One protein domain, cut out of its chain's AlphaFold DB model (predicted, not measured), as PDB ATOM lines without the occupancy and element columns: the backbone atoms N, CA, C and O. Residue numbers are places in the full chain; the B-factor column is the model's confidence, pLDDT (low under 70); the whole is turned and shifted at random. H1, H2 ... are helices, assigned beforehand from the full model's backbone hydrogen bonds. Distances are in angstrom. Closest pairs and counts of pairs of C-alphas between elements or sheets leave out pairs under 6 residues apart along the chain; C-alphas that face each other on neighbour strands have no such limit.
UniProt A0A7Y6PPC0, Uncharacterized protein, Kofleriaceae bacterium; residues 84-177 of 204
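Overview. This is residues 84 to 177 of the 204 residues of an uncharacterized protein of Kofleriaceae bacterium (UniProt A0A7Y6PPC0). One helix, H4, runs through the middle of a compact ball of helices, and the other four pack round it. H5 folds back beside H4 as a helical hairpin, H2 packs on H4 at an angle, H1 crosses it with one end, and short H3 packs on both H4 and H5. The printed part has 94 residues with five named helices, H1 to H5 in chain order, and no named strand; the class is all helix. It is compact, with a radius of gyration of the C-alphas of 11.8 A and spans of 32 by 28 by 27 A.

Along the chain. H1, residues 84 to 96, begins at C-alpha 84 (13.411, -46.921, 27.847) and is 17.7 A long. H2, residues 107 to 124, measures 25.4 A. H3, residues 130 to 136, measures 10.2 A. H4, residues 141 to 157, measures 24.7 A. H5, residues 160 to 176, measures 24.4 A and ends at C-alpha 176 (7.699, -48.493, 35.310).

Arrangement. H4 is the hub, touching four helices. H5 touches it at a shallow tilt of 20 degrees, opposite ways; their closest C-alphas, Ala 155 and Ala 163, are 4.3 A apart. H2 touches H4 at 37 degrees, only just a steep tilt, opposite ways, closest at the C-alphas of Trp 121 and Ala 146, 5.7 A. H1 touches H4 with residues 91 to 96 alone, about perpendicular at 89 degrees, closest at the C-alphas of Ala 95 and Ala 145, 5.1 A. H3 touches H5, closest at the C-alphas of Ala 134 and Ile 173, 5.0 A. H2 and H5 are apart. Every O i to N i+4 pair is within hydrogen-bond range in H1, H2, H3 and H5; in H4, 11 of 13 are.

Size, cuts and confidence. The C-alphas farthest apart, those of Asp 108 and Asp 139, are 32.0 A apart. The printed part has no cut, and no link is long. The mean pLDDT of the printed part is 93.7, and no printed residue is under 70.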
ATOM      1  N   THR A  84      14.343 -48.018  27.560       88.12
ATOM      2  CA  THR A  84      13.411 -46.921  27.847       88.12
ATOM      3  C   THR A  84      12.912 -46.223  26.580       88.12
ATOM      4  O   THR A  84      11.718 -45.948  26.478       88.12
ATOM      5  N   ALA A  85      13.769 -45.968  25.585       88.00
ATOM      6  CA  ALA A  85      13.332 -45.388  24.312       88.00
ATOM      7  C   ALA A  85      12.412 -46.341  23.536       88.00
ATOM      8  O   ALA A  85      11.425 -45.898  22.945       88.00
ATOM      9  N   GLN A  86      12.691 -47.647  23.582       89.06
ATOM     10  CA  GLN A  86      11.824 -48.660  22.987       89.06
ATOM     11  C   GLN A  86      10.444 -48.688  23.654       89.06
ATOM     12  O   GLN A  86       9.438 -48.591  22.958       89.06
ATOM     13  N   ARG A  87      10.383 -48.679  24.990       90.81
ATOM     14  CA  ARG A  87       9.113 -48.621  25.733       90.81
ATOM     15  C   ARG A  87       8.302 -47.365  25.436       90.81
ATOM     16  O   ARG A  87       7.104 -47.460  25.197       90.81
ATOM     17  N   ARG A  88       8.945 -46.194  25.369       92.81
ATOM     18  CA  ARG A  88       8.277 -44.945  24.950       92.81
ATOM     19  C   ARG A  88       7.721 -45.052  23.533       92.81
ATOM     20  O   ARG A  88       6.591 -44.653  23.289       92.81
ATOM     21  N   SER A  89       8.496 -45.621  22.612       91.06
ATOM     22  CA  SER A  89       8.074 -45.863  21.231       91.06
ATOM     23  C   SER A  89       6.868 -46.810  21.156       91.06
ATOM     24  O   SER A  89       5.914 -46.534  20.432       91.06
ATOM     25  N   ASP A  90       6.860 -47.892  21.932       91.56
ATOM     26  CA  ASP A  90       5.743 -48.838  21.943       91.56
ATOM     27  C   ASP A  90       4.498 -48.268  22.644       91.56
ATOM     28  O   ASP A  90       3.378 -48.490  22.180       91.56
ATOM     29  N   LEU A  91       4.672 -47.447  23.685       94.25
ATOM     30  CA  LEU A  91       3.578 -46.675  24.281       94.25
ATOM     31  C   LEU A  91       3.018 -45.632  23.315       94.25
ATOM     32  O   LEU A  91       1.800 -45.541  23.186       94.25
ATOM     33  N   ASN A  92       3.870 -44.912  22.575       93.75
ATOM     34  CA  ASN A  92       3.434 -44.023  21.495       93.75
ATOM     35  C   ASN A  92       2.586 -44.813  20.481       93.75
ATOM     36  O   ASN A  92       1.486 -44.388  20.127       93.75
ATOM     37  N   ALA A  93       3.054 -45.996  20.064       91.19
ATOM     38  CA  ALA A  93       2.336 -46.837  19.108       91.19
ATOM     39  C   ALA A  93       0.951 -47.260  19.608       91.19
ATOM     40  O   ALA A  93       0.008 -47.294  18.819       91.19
ATOM     41  N   ARG A  94       0.807 -47.560  20.902       92.06
ATOM     42  CA  ARG A  94      -0.480 -47.942  21.504       92.06
ATOM     43  C   ARG A  94      -1.404 -46.747  21.725       92.06
ATOM     44  O   ARG A  94      -2.580 -46.829  21.387       92.06
ATOM     45  N   ALA A  95      -0.872 -45.647  22.252       94.00
ATOM     46  CA  ALA A  95      -1.640 -44.443  22.552       94.00
ATOM     47  C   ALA A  95      -2.111 -43.745  21.268       94.00
ATOM     48  O   ALA A  95      -3.302 -43.514  21.072       94.00
ATOM     49  N   PHE A  96      -1.172 -43.466  20.364       91.25
ATOM     50  CA  PHE A  96      -1.393 -42.641  19.177       91.25
ATOM     51  C   PHE A  96      -1.595 -43.467  17.902       91.25
ATOM     52  O   PHE A  96      -1.853 -42.906  16.846       91.25
ATOM     53  N   GLY A  97      -1.422 -44.791  17.944       88.12
ATOM     54  CA  GLY A  97      -1.415 -45.621  16.733       88.12
ATOM     55  C   GLY A  97      -0.128 -45.496  15.905       88.12
ATOM     56  O   GLY A  97      -0.035 -46.069  14.822       88.12
ATOM     57  N   THR A  98       0.873 -44.753  16.385       86.56
ATOM     58  CA  THR A  98       2.147 -44.515  15.695       86.56
ATOM     59  C   THR A  98       3.299 -44.398  16.683       86.56
ATOM     60  O   THR A  98       3.132 -43.891  17.782       86.56
ATOM     61  N   ARG A  99       4.504 -44.809  16.280       88.69
ATOM     62  CA  ARG A  99       5.729 -44.631  17.082       88.69
ATOM     63  C   ARG A  99       6.244 -43.187  17.094       88.69
ATOM     64  O   ARG A  99       7.247 -42.899  17.744       88.69
ATOM     65  N   CYS A 100       5.597 -42.289  16.352       83.94
ATOM     66  CA  CYS A 100       5.991 -40.890  16.267       83.94
ATOM     67  C   CYS A 100       5.870 -40.177  17.616       83.94
ATOM     68  O   CYS A 100       4.895 -40.336  18.344       83.94
ATOM     69  N   GLU A 101       6.861 -39.337  17.904       89.12
ATOM     70  CA  GLU A 101       6.858 -38.481  19.081       89.12
ATOM     71  C   GLU A 101       5.729 -37.435  18.968       89.12
ATOM     72  O   GLU A 101       5.694 -36.689  17.982       89.12
ATOM     73  N   PRO A 102       4.841 -37.299  19.972       89.62
ATOM     74  CA  PRO A 102       3.686 -36.407  19.890       89.62
ATOM     75  C   PRO A 102       4.077 -34.935  19.733       89.62
ATOM     76  O   PRO A 102       3.316 -34.164  19.163       89.62
ATOM     77  N   LYS A 103       5.285 -34.534  20.159       89.31
ATOM     78  CA  LYS A 103       5.825 -33.175  19.959       89.31
ATOM     79  C   LYS A 103       5.961 -32.784  18.481       89.31
ATOM     80  O   LYS A 103       5.972 -31.595  18.173       89.31
ATOM     81  N   LEU A 104       6.056 -33.766  17.583       85.62
ATOM     82  CA  LEU A 104       6.203 -33.560  16.139       85.62
ATOM     83  C   LEU A 104       4.861 -33.456  15.403       85.62
ATOM     84  O   LEU A 104       4.850 -33.150  14.211       85.62
ATOM     85  N   LEU A 105       3.743 -33.718  16.086       86.88
ATOM     86  CA  LEU A 105       2.414 -33.633  15.491       86.88
ATOM     87  C   LEU A 105       2.001 -32.164  15.294       86.88
ATOM     88  O   LEU A 105       2.260 -31.342  16.187       86.88
ATOM     89  N   PRO A 106       1.321 -31.833  14.180       87.94
ATOM     90  CA  PRO A 106       0.600 -30.570  14.030       87.94
ATOM     91  C   PRO A 106      -0.341 -30.299  15.215       87.94
ATOM     92  O   PRO A 106      -0.783 -31.233  15.889       87.94
ATOM     93  N   SER A 107      -0.598 -29.027  15.526       90.06
ATOM     94  CA  SER A 107      -1.378 -28.639  16.711       90.06
ATOM     95  C   SER A 107      -2.837 -29.081  16.628       90.06
ATOM     96  O   SER A 107      -3.354 -29.620  17.596       90.06
ATOM     97  N   ASP A 108      -3.462 -28.917  15.464       89.00
ATOM     98  CA  ASP A 108      -4.819 -29.378  15.144       89.00
ATOM     99  C   ASP A 108      -4.968 -30.887  15.370       89.00
ATOM    100  O   ASP A 108      -5.864 -31.347  16.078       89.00
ATOM    101  N   VAL A 109      -4.013 -31.654  14.849       88.56
ATOM    102  CA  VAL A 109      -3.965 -33.109  14.990       88.56
ATOM    103  C   VAL A 109      -3.782 -33.530  16.446       88.56
ATOM    104  O   VAL A 109      -4.421 -34.466  16.923       88.56
ATOM    105  N   ALA A 110      -2.898 -32.840  17.163       91.69
ATOM    106  CA  ALA A 110      -2.640 -33.115  18.567       91.69
ATOM    107  C   ALA A 110      -3.867 -32.843  19.442       91.69
ATOM    108  O   ALA A 110      -4.136 -33.627  20.345       91.69
ATOM    109  N   THR A 111      -4.619 -31.777  19.157       91.38
ATOM    110  CA  THR A 111      -5.874 -31.464  19.847       91.38
ATOM    111  C   THR A 111      -6.937 -32.531  19.587       91.38
ATOM    112  O   THR A 111      -7.559 -33.004  20.536       91.38
ATOM    113  N   ALA A 112      -7.109 -32.968  18.335       90.94
ATOM    114  CA  ALA A 112      -8.059 -34.031  18.000       90.94
ATOM    115  C   ALA A 112      -7.715 -35.357  18.709       90.94
ATOM    116  O   ALA A 112      -8.573 -35.969  19.347       90.94
ATOM    117  N   LEU A 113      -6.440 -35.761  18.676       91.56
ATOM    118  CA  LEU A 113      -5.964 -36.961  19.372       91.56
ATOM    119  C   LEU A 113      -6.112 -36.878  20.887       91.56
ATOM    120  O   LEU A 113      -6.350 -37.891  21.538       91.56
ATOM    121  N   GLU A 114      -5.923 -35.695  21.466       94.56
ATOM    122  CA  GLU A 114      -6.066 -35.513  22.903       94.56
ATOM    123  C   GLU A 114      -7.518 -35.725  23.337       94.56
ATOM    124  O   GLU A 114      -7.757 -36.405  24.334       94.56
ATOM    125  N   ALA A 115      -8.481 -35.193  22.579       93.81
ATOM    126  CA  ALA A 115      -9.900 -35.409  22.842       93.81
ATOM    127  C   ALA A 115     -10.255 -36.905  22.789       93.81
ATOM    128  O   ALA A 115     -10.873 -37.427  23.718       93.81
ATOM    129  N   GLU A 116      -9.781 -37.617  21.762       93.62
ATOM    130  CA  GLU A 116      -9.981 -39.063  21.633       93.62
ATOM    131  C   GLU A 116      -9.333 -39.839  22.795       93.62
ATOM    132  O   GLU A 116      -9.947 -40.726  23.389       93.62
ATOM    133  N   LEU A 117      -8.097 -39.495  23.166       95.19
ATOM    134  CA  LEU A 117      -7.397 -40.136  24.278       95.19
ATOM    135  C   LEU A 117      -8.066 -39.873  25.623       95.19
ATOM    136  O   LEU A 117      -8.129 -40.788  26.438       95.19
ATOM    137  N   LYS A 118      -8.602 -38.669  25.851       95.88
ATOM    138  CA  LYS A 118      -9.393 -38.352  27.048       95.88
ATOM    139  C   LYS A 118     -10.675 -39.179  27.102       95.88
ATOM    140  O   LYS A 118     -11.009 -39.687  28.169       95.88
ATOM    141  N   GLN A 119     -11.352 -39.380  25.970       94.69
ATOM    142  CA  GLN A 119     -12.528 -40.249  25.901       94.69
ATOM    143  C   GLN A 119     -12.170 -41.710  26.205       94.69
ATOM    144  O   GLN A 119     -12.819 -42.337  27.037       94.69
ATOM    145  N   ARG A 120     -11.105 -42.246  25.594       94.00
ATOM    146  CA  ARG A 120     -10.619 -43.605  25.893       94.00
ATOM    147  C   ARG A 120     -10.192 -43.745  27.354       94.00
ATOM    148  O   ARG A 120     -10.497 -44.753  27.978       94.00
ATOM    149  N   TRP A 121      -9.518 -42.732  27.899       97.06
ATOM    150  CA  TRP A 121      -9.118 -42.688  29.303       97.06
ATOM    151  C   TRP A 121     -10.325 -42.753  30.235       97.06
ATOM    152  O   TRP A 121     -10.308 -43.530  31.181       97.06
ATOM    153  N   ALA A 122     -11.390 -42.001  29.949       96.19
ATOM    154  CA  ALA A 122     -12.608 -42.013  30.758       96.19
ATOM    155  C   ALA A 122     -13.254 -43.407  30.865       96.19
ATOM    156  O   ALA A 122     -13.891 -43.694  31.871       96.19
ATOM    157  N   VAL A 123     -13.055 -44.276  29.866       96.00
ATOM    158  CA  VAL A 123     -13.558 -45.660  29.870       96.00
ATOM    159  C   VAL A 123     -12.700 -46.594  30.733       96.00
ATOM    160  O   VAL A 123     -13.237 -47.526  31.315       96.00
ATOM    161  N   VAL A 124     -11.385 -46.362  30.820       95.50
ATOM    162  CA  VAL A 124     -10.425 -47.286  31.468       95.50
ATOM    163  C   VAL A 124      -9.860 -46.777  32.799       95.50
ATOM    164  O   VAL A 124      -9.039 -47.444  33.425       95.50
ATOM    165  N   SER A 125     -10.209 -45.558  33.214       93.81
ATOM    166  CA  SER A 125      -9.579 -44.907  34.366       93.81
ATOM    167  C   SER A 125      -9.985 -45.525  35.703       93.81
ATOM    168  O   SER A 125      -9.191 -45.489  36.643       93.81
ATOM    169  N   ASP A 126     -11.188 -46.095  35.804       93.31
ATOM    170  CA  ASP A 126     -11.810 -46.536  37.063       93.31
ATOM    171  C   ASP A 126     -11.764 -45.445  38.153       93.31
ATOM    172  O   ASP A 126     -11.535 -45.717  39.330       93.31
ATOM    173  N   GLY A 127     -11.896 -44.175  37.748       94.00
ATOM    174  CA  GLY A 127     -11.817 -43.013  38.642       94.00
ATOM    175  C   GLY A 127     -10.397 -42.538  38.985       94.00
ATOM    176  O   GLY A 127     -10.254 -41.508  39.639       94.00
ATOM    177  N   GLN A 128      -9.347 -43.226  38.529       96.00
ATOM    178  CA  GLN A 128      -7.961 -42.783  38.717       96.00
ATOM    179  C   GLN A 128      -7.613 -41.617  37.783       96.00
ATOM    180  O   GLN A 128      -8.097 -41.529  36.650       96.00
ATOM    181  N   SER A 129      -6.718 -40.730  38.216       97.62
ATOM    182  CA  SER A 129      -6.104 -39.753  37.314       97.62
ATOM    183  C   SER A 129      -4.921 -40.374  36.547       97.62
ATOM    184  O   SER A 129      -4.316 -41.347  37.009       97.62
ATOM    185  N   PRO A 130      -4.522 -39.826  35.381       97.56
ATOM    186  CA  PRO A 130      -3.321 -40.289  34.680       97.56
ATOM    187  C   PRO A 130      -2.047 -40.196  35.538       97.56
ATOM    188  O   PRO A 130      -1.174 -41.060  35.454       97.56
ATOM    189  N   SER A 131      -1.950 -39.168  36.388       97.69
ATOM    190  CA  SER A 131      -0.840 -38.990  37.330       97.69
ATOM    191  C   SER A 131      -0.846 -40.037  38.448       97.69
ATOM    192  O   SER A 131       0.229 -40.445  38.890       97.69
ATOM    193  N   ASP A 132      -2.013 -40.546  38.858       97.50
ATOM    194  CA  ASP A 132      -2.096 -41.670  39.802       97.50
ATOM    195  C   ASP A 132      -1.495 -42.935  39.194       97.50
ATOM    196  O   ASP A 132      -0.688 -43.599  39.841       97.50
ATOM    197  N   VAL A 133      -1.774 -43.224  37.919       96.50
ATOM    198  CA  VAL A 133      -1.118 -44.336  37.208       96.50
ATOM    199  C   VAL A 133       0.396 -44.132  37.126       96.50
ATOM    200  O   VAL A 133       1.156 -45.082  37.298       96.50
ATOM    201  N   ALA A 134       0.866 -42.899  36.932       96.81
ATOM    202  CA  ALA A 134       2.297 -42.594  36.959       96.81
ATOM    203  C   ALA A 134       2.947 -42.739  38.345       96.81
ATOM    204  O   ALA A 134       4.172 -42.869  38.434       96.81
ATOM    205  N   ARG A 135       2.168 -42.652  39.426       95.44
ATOM    206  CA  ARG A 135       2.654 -42.743  40.808       95.44
ATOM    207  C   ARG A 135       2.584 -44.163  41.357       95.44
ATOM    208  O   ARG A 135       3.528 -44.594  42.013       95.44
ATOM    209  N   PHE A 136       1.481 -44.857  41.107       94.94
ATOM    210  CA  PHE A 136       1.184 -46.169  41.680       94.94
ATOM    211  C   PHE A 136       1.429 -47.323  40.702       94.94
ATOM    212  O   PHE A 136       1.501 -48.470  41.131       94.94
ATOM    213  N   GLY A 137       1.611 -47.032  39.412       93.69
ATOM    214  CA  GLY A 137       1.730 -48.047  38.370       93.69
ATOM    215  C   GLY A 137       0.379 -48.648  37.978       93.69
ATOM    216  O   GLY A 137      -0.670 -48.313  38.526       93.69
ATOM    217  N   THR A 138       0.402 -49.521  36.973       93.31
ATOM    218  CA  THR A 138      -0.748 -50.331  36.561       93.31
ATOM    219  C   THR A 138      -0.258 -51.569  35.813       93.31
ATOM    220  O   THR A 138       0.728 -51.487  35.078       93.31
ATOM    221  N   ASP A 139      -0.964 -52.687  35.978       91.12
ATOM    222  CA  ASP A 139      -0.692 -53.934  35.252       91.12
ATOM    223  C   ASP A 139      -1.389 -53.976  33.879       91.12
ATOM    224  O   ASP A 139      -1.045 -54.790  33.021       91.12
ATOM    225  N   ASP A 140      -2.345 -53.073  33.627       92.56
ATOM    226  CA  ASP A 140      -3.024 -52.973  32.337       92.56
ATOM    227  C   ASP A 140      -2.259 -52.052  31.374       92.56
ATOM    228  O   ASP A 140      -2.212 -50.826  31.520       92.56
ATOM    229  N   VAL A 141      -1.704 -52.644  30.312       92.62
ATOM    230  CA  VAL A 141      -0.971 -51.908  29.275       92.62
ATOM    231  C   VAL A 141      -1.856 -50.884  28.553       92.62
ATOM    232  O   VAL A 141      -1.346 -49.861  28.093       92.62
ATOM    233  N   HIS A 142      -3.156 -51.142  28.394       92.94
ATOM    234  CA  HIS A 142      -4.069 -50.215  27.725       92.94
ATOM    235  C   HIS A 142      -4.309 -48.977  28.585       92.94
ATOM    236  O   HIS A 142      -4.180 -47.857  28.077       92.94
ATOM    237  N   LYS A 143      -4.542 -49.171  29.887       95.50
ATOM    238  CA  LYS A 143      -4.604 -48.094  30.879       95.50
ATOM    239  C   LYS A 143      -3.298 -47.300  30.920       95.50
ATOM    240  O   LYS A 143      -3.322 -46.074  30.803       95.50
ATOM    241  N   ALA A 144      -2.151 -47.980  30.963       95.81
ATOM    242  CA  ALA A 144      -0.842 -47.328  30.956       95.81
ATOM    243  C   ALA A 144      -0.603 -46.501  29.681       95.81
ATOM    244  O   ALA A 144      -0.147 -45.359  29.753       95.81
ATOM    245  N   ALA A 145      -0.941 -47.047  28.507       95.69
ATOM    246  CA  ALA A 145      -0.805 -46.353  27.229       95.69
ATOM    247  C   ALA A 145      -1.728 -45.132  27.128       95.69
ATOM    248  O   ALA A 145      -1.289 -44.083  26.656       95.69
ATOM    249  N   ALA A 146      -2.979 -45.236  27.585       96.25
ATOM    250  CA  ALA A 146      -3.915 -44.117  27.594       96.25
ATOM    251  C   ALA A 146      -3.452 -43.001  28.547       96.25
ATOM    252  O   ALA A 146      -3.350 -41.851  28.117       96.25
ATOM    253  N   ALA A 147      -3.075 -43.336  29.788       97.56
ATOM    254  CA  ALA A 147      -2.525 -42.381  30.755       97.56
ATOM    255  C   ALA A 147      -1.269 -41.685  30.210       97.56
ATOM    256  O   ALA A 147      -1.171 -40.455  30.226       97.56
ATOM    257  N   TYR A 148      -0.334 -42.466  29.658       97.88
ATOM    258  CA  TYR A 148       0.865 -41.955  29.002       97.88
ATOM    259  C   TYR A 148       0.515 -40.986  27.864       97.88
ATOM    260  O   TYR A 148       1.045 -39.877  27.815       97.88
ATOM    261  N   GLY A 149      -0.399 -41.373  26.970       97.06
ATOM    262  CA  GLY A 149      -0.828 -40.549  25.843       97.06
ATOM    263  C   GLY A 149      -1.417 -39.207  26.276       97.06
ATOM    264  O   GLY A 149      -1.013 -38.166  25.753       97.06
ATOM    265  N   VAL A 150      -2.315 -39.230  27.268       97.75
ATOM    266  CA  VAL A 150      -2.937 -38.029  27.844       97.75
ATOM    267  C   VAL A 150      -1.874 -37.108  28.440       97.75
ATOM    268  O   VAL A 150      -1.801 -35.947  28.054       97.75
ATOM    269  N   LEU A 151      -0.992 -37.614  29.309       97.88
ATOM    270  CA  LEU A 151       0.063 -36.804  29.937       97.88
ATOM    271  C   LEU A 151       0.994 -36.160  28.902       97.88
ATOM    272  O   LEU A 151       1.363 -34.992  29.027       97.88
ATOM    273  N   ARG A 152       1.347 -36.896  27.844       97.38
ATOM    274  CA  ARG A 152       2.243 -36.416  26.785       97.38
ATOM    275  C   ARG A 152       1.629 -35.317  25.925       97.38
ATOM    276  O   ARG A 152       2.361 -34.421  25.503       97.38
ATOM    277  N   LEU A 153       0.329 -35.380  25.644       96.88
ATOM    278  CA  LEU A 153      -0.369 -34.323  24.908       96.88
ATOM    279  C   LEU A 153      -0.684 -33.123  25.805       96.88
ATOM    280  O   LEU A 153      -0.409 -31.997  25.392       96.88
ATOM    281  N   SER A 154      -1.111 -33.347  27.051       95.81
ATOM    282  CA  SER A 154      -1.300 -32.287  28.050       95.81
ATOM    283  C   SER A 154      -0.015 -31.485  28.261       95.81
ATOM    284  O   SER A 154      -0.039 -30.256  28.235       95.81
ATOM    285  N   ALA A 155       1.139 -32.153  28.370       96.56
ATOM    286  CA  ALA A 155       2.438 -31.493  28.505       96.56
ATOM    287  C   ALA A 155       2.759 -30.506  27.367       96.56
ATOM    288  O   ALA A 155       3.494 -29.548  27.586       96.56
ATOM    289  N   ARG A 156       2.213 -30.705  26.154       94.94
ATOM    290  CA  ARG A 156       2.391 -29.759  25.036       94.94
ATOM    291  C   ARG A 156       1.572 -28.480  25.199       94.94
ATOM    292  O   ARG A 156       1.948 -27.464  24.621       94.94
ATOM    293  N   GLN A 157       0.444 -28.549  25.902       93.44
ATOM    294  CA  GLN A 157      -0.484 -27.429  26.084       93.44
ATOM    295  C   GLN A 157      -0.205 -26.648  27.370       93.44
ATOM    296  O   GLN A 157      -0.391 -25.432  27.417       93.44
ATOM    297  N   LEU A 158       0.263 -27.347  28.405       95.19
ATOM    298  CA  LEU A 158       0.676 -26.763  29.675       95.19
ATOM    299  C   LEU A 158       1.959 -25.931  29.515       95.19
ATOM    300  O   LEU A 158       2.701 -26.053  28.540       95.19
ATOM    301  N   ARG A 159       2.245 -25.074  30.502       94.31
ATOM    302  CA  ARG A 159       3.452 -24.231  30.528       94.31
ATOM    303  C   ARG A 159       4.249 -24.438  31.813       94.31
ATOM    304  O   ARG A 159       3.695 -24.754  32.864       94.31
ATOM    305  N   GLY A 160       5.563 -24.231  31.724       96.00
ATOM    306  CA  GLY A 160       6.462 -24.199  32.878       96.00
ATOM    307  C   GLY A 160       6.461 -25.494  33.696       96.00
ATOM    308  O   GLY A 160       6.633 -26.585  33.150       96.00
ATOM    309  N   ALA A 161       6.275 -25.363  35.012       97.00
ATOM    310  CA  ALA A 161       6.366 -26.472  35.960       97.00
ATOM    311  C   ALA A 161       5.347 -27.591  35.689       97.00
ATOM    312  O   ALA A 161       5.701 -28.762  35.787       97.00
ATOM    313  N   GLN A 162       4.125 -27.243  35.275       97.12
ATOM    314  CA  GLN A 162       3.062 -28.217  34.997       97.12
ATOM    315  C   GLN A 162       3.387 -29.081  33.771       97.12
ATOM    316  O   GLN A 162       3.183 -30.292  33.787       97.12
ATOM    317  N   ALA A 163       3.951 -28.476  32.719       96.81
ATOM    318  CA  ALA A 163       4.414 -29.223  31.550       96.81
ATOM    319  C   ALA A 163       5.544 -30.192  31.929       96.81
ATOM    320  O   ALA A 163       5.507 -31.365  31.564       96.81
ATOM    321  N   ALA A 164       6.518 -29.722  32.716       97.06
ATOM    322  CA  ALA A 164       7.623 -30.552  33.189       97.06
ATOM    323  C   ALA A 164       7.151 -31.697  34.102       97.06
ATOM    324  O   ALA A 164       7.696 -32.797  34.051       97.06
ATOM    325  N   GLU A 165       6.142 -31.465  34.939       97.88
ATOM    326  CA  GLU A 165       5.527 -32.495  35.773       97.88
ATOM    327  C   GLU A 165       4.817 -33.563  34.941       97.88
ATOM    328  O   GLU A 165       5.143 -34.738  35.089       97.88
ATOM    329  N   ALA A 166       3.974 -33.168  33.984       97.50
ATOM    330  CA  ALA A 166       3.321 -34.107  33.076       97.50
ATOM    331  C   ALA A 166       4.334 -34.928  32.246       97.50
ATOM    332  O   ALA A 166       4.147 -36.129  32.037       97.50
ATOM    333  N   GLU A 167       5.451 -34.326  31.811       97.12
ATOM    334  CA  GLU A 167       6.531 -35.065  31.137       97.12
ATOM    335  C   GLU A 167       7.246 -36.057  32.062       97.12
ATOM    336  O   GLU A 167       7.609 -37.156  31.621       97.12
ATOM    337  N   ARG A 168       7.446 -35.695  33.335       97.81
ATOM    338  CA  ARG A 168       8.025 -36.591  34.346       97.81
ATOM    339  C   ARG A 168       7.086 -37.748  34.668       97.81
ATOM    340  O   ARG A 168       7.551 -38.883  34.696       97.81
ATOM    341  N   ASP A 169       5.794 -37.488  34.833       98.12
ATOM    342  CA  ASP A 169       4.769 -38.515  35.047       98.12
ATOM    343  C   ASP A 169       4.722 -39.500  33.873       98.12
ATOM    344  O   ASP A 169       4.828 -40.712  34.059       98.12
ATOM    345  N   ALA A 170       4.673 -38.994  32.638       97.38
ATOM    346  CA  ALA A 170       4.705 -39.847  31.453       97.38
ATOM    347  C   ALA A 170       6.000 -40.676  31.365       97.38
ATOM    348  O   ALA A 170       5.981 -41.835  30.943       97.38
ATOM    349  N   SER A 171       7.135 -40.099  31.769       96.44
ATOM    350  CA  SER A 171       8.417 -40.813  31.810       96.44
ATOM    351  C   SER A 171       8.408 -41.929  32.856       96.44
ATOM    352  O   SER A 171       8.856 -43.030  32.542       96.44
ATOM    353  N   ARG A 172       7.820 -41.689  34.038       96.25
ATOM    354  CA  ARG A 172       7.635 -42.712  35.077       96.25
ATOM    355  C   ARG A 172       6.807 -43.891  34.580       96.25
ATOM    356  O   ARG A 172       7.231 -45.024  34.772       96.25
ATOM    357  N   ILE A 173       5.702 -43.648  33.868       96.00
ATOM    358  CA  ILE A 173       4.908 -44.733  33.257       96.00
ATOM    359  C   ILE A 173       5.776 -45.555  32.292       96.00
ATOM    360  O   ILE A 173       5.819 -46.780  32.376       96.00
ATOM    361  N   ALA A 174       6.517 -44.894  31.398       94.75
ATOM    362  CA  ALA A 174       7.354 -45.585  30.416       94.75
ATOM    363  C   ALA A 174       8.509 -46.392  31.038       94.75
ATOM    364  O   ALA A 174       8.950 -47.387  30.462       94.75
ATOM    365  N   GLU A 175       9.020 -45.961  32.189       93.31
ATOM    366  CA  GLU A 175      10.093 -46.642  32.917       93.31
ATOM    367  C   GLU A 175       9.572 -47.769  33.817       93.31
ATOM    368  O   GLU A 175      10.247 -48.801  33.944       93.31
ATOM    369  N   GLY A 176       8.380 -47.580  34.393       91.00
ATOM    370  CA  GLY A 176       7.699 -48.493  35.310       91.00
ATOM    371  C   GLY A 176       7.107 -49.729  34.639       91.00
ATOM    372  O   GLY A 176       7.077 -50.787  35.258       91.00
ATOM    373  N   ILE A 177       6.725 -49.646  33.359       87.69
ATOM    374  CA  ILE A 177       6.339 -50.826  32.575       87.69
ATOM    375  C   ILE A 177       7.594 -51.662  32.311       87.69
ATOM    376  O   ILE A 177       8.361 -51.410  31.376       87.69
TER     377      ILE A 177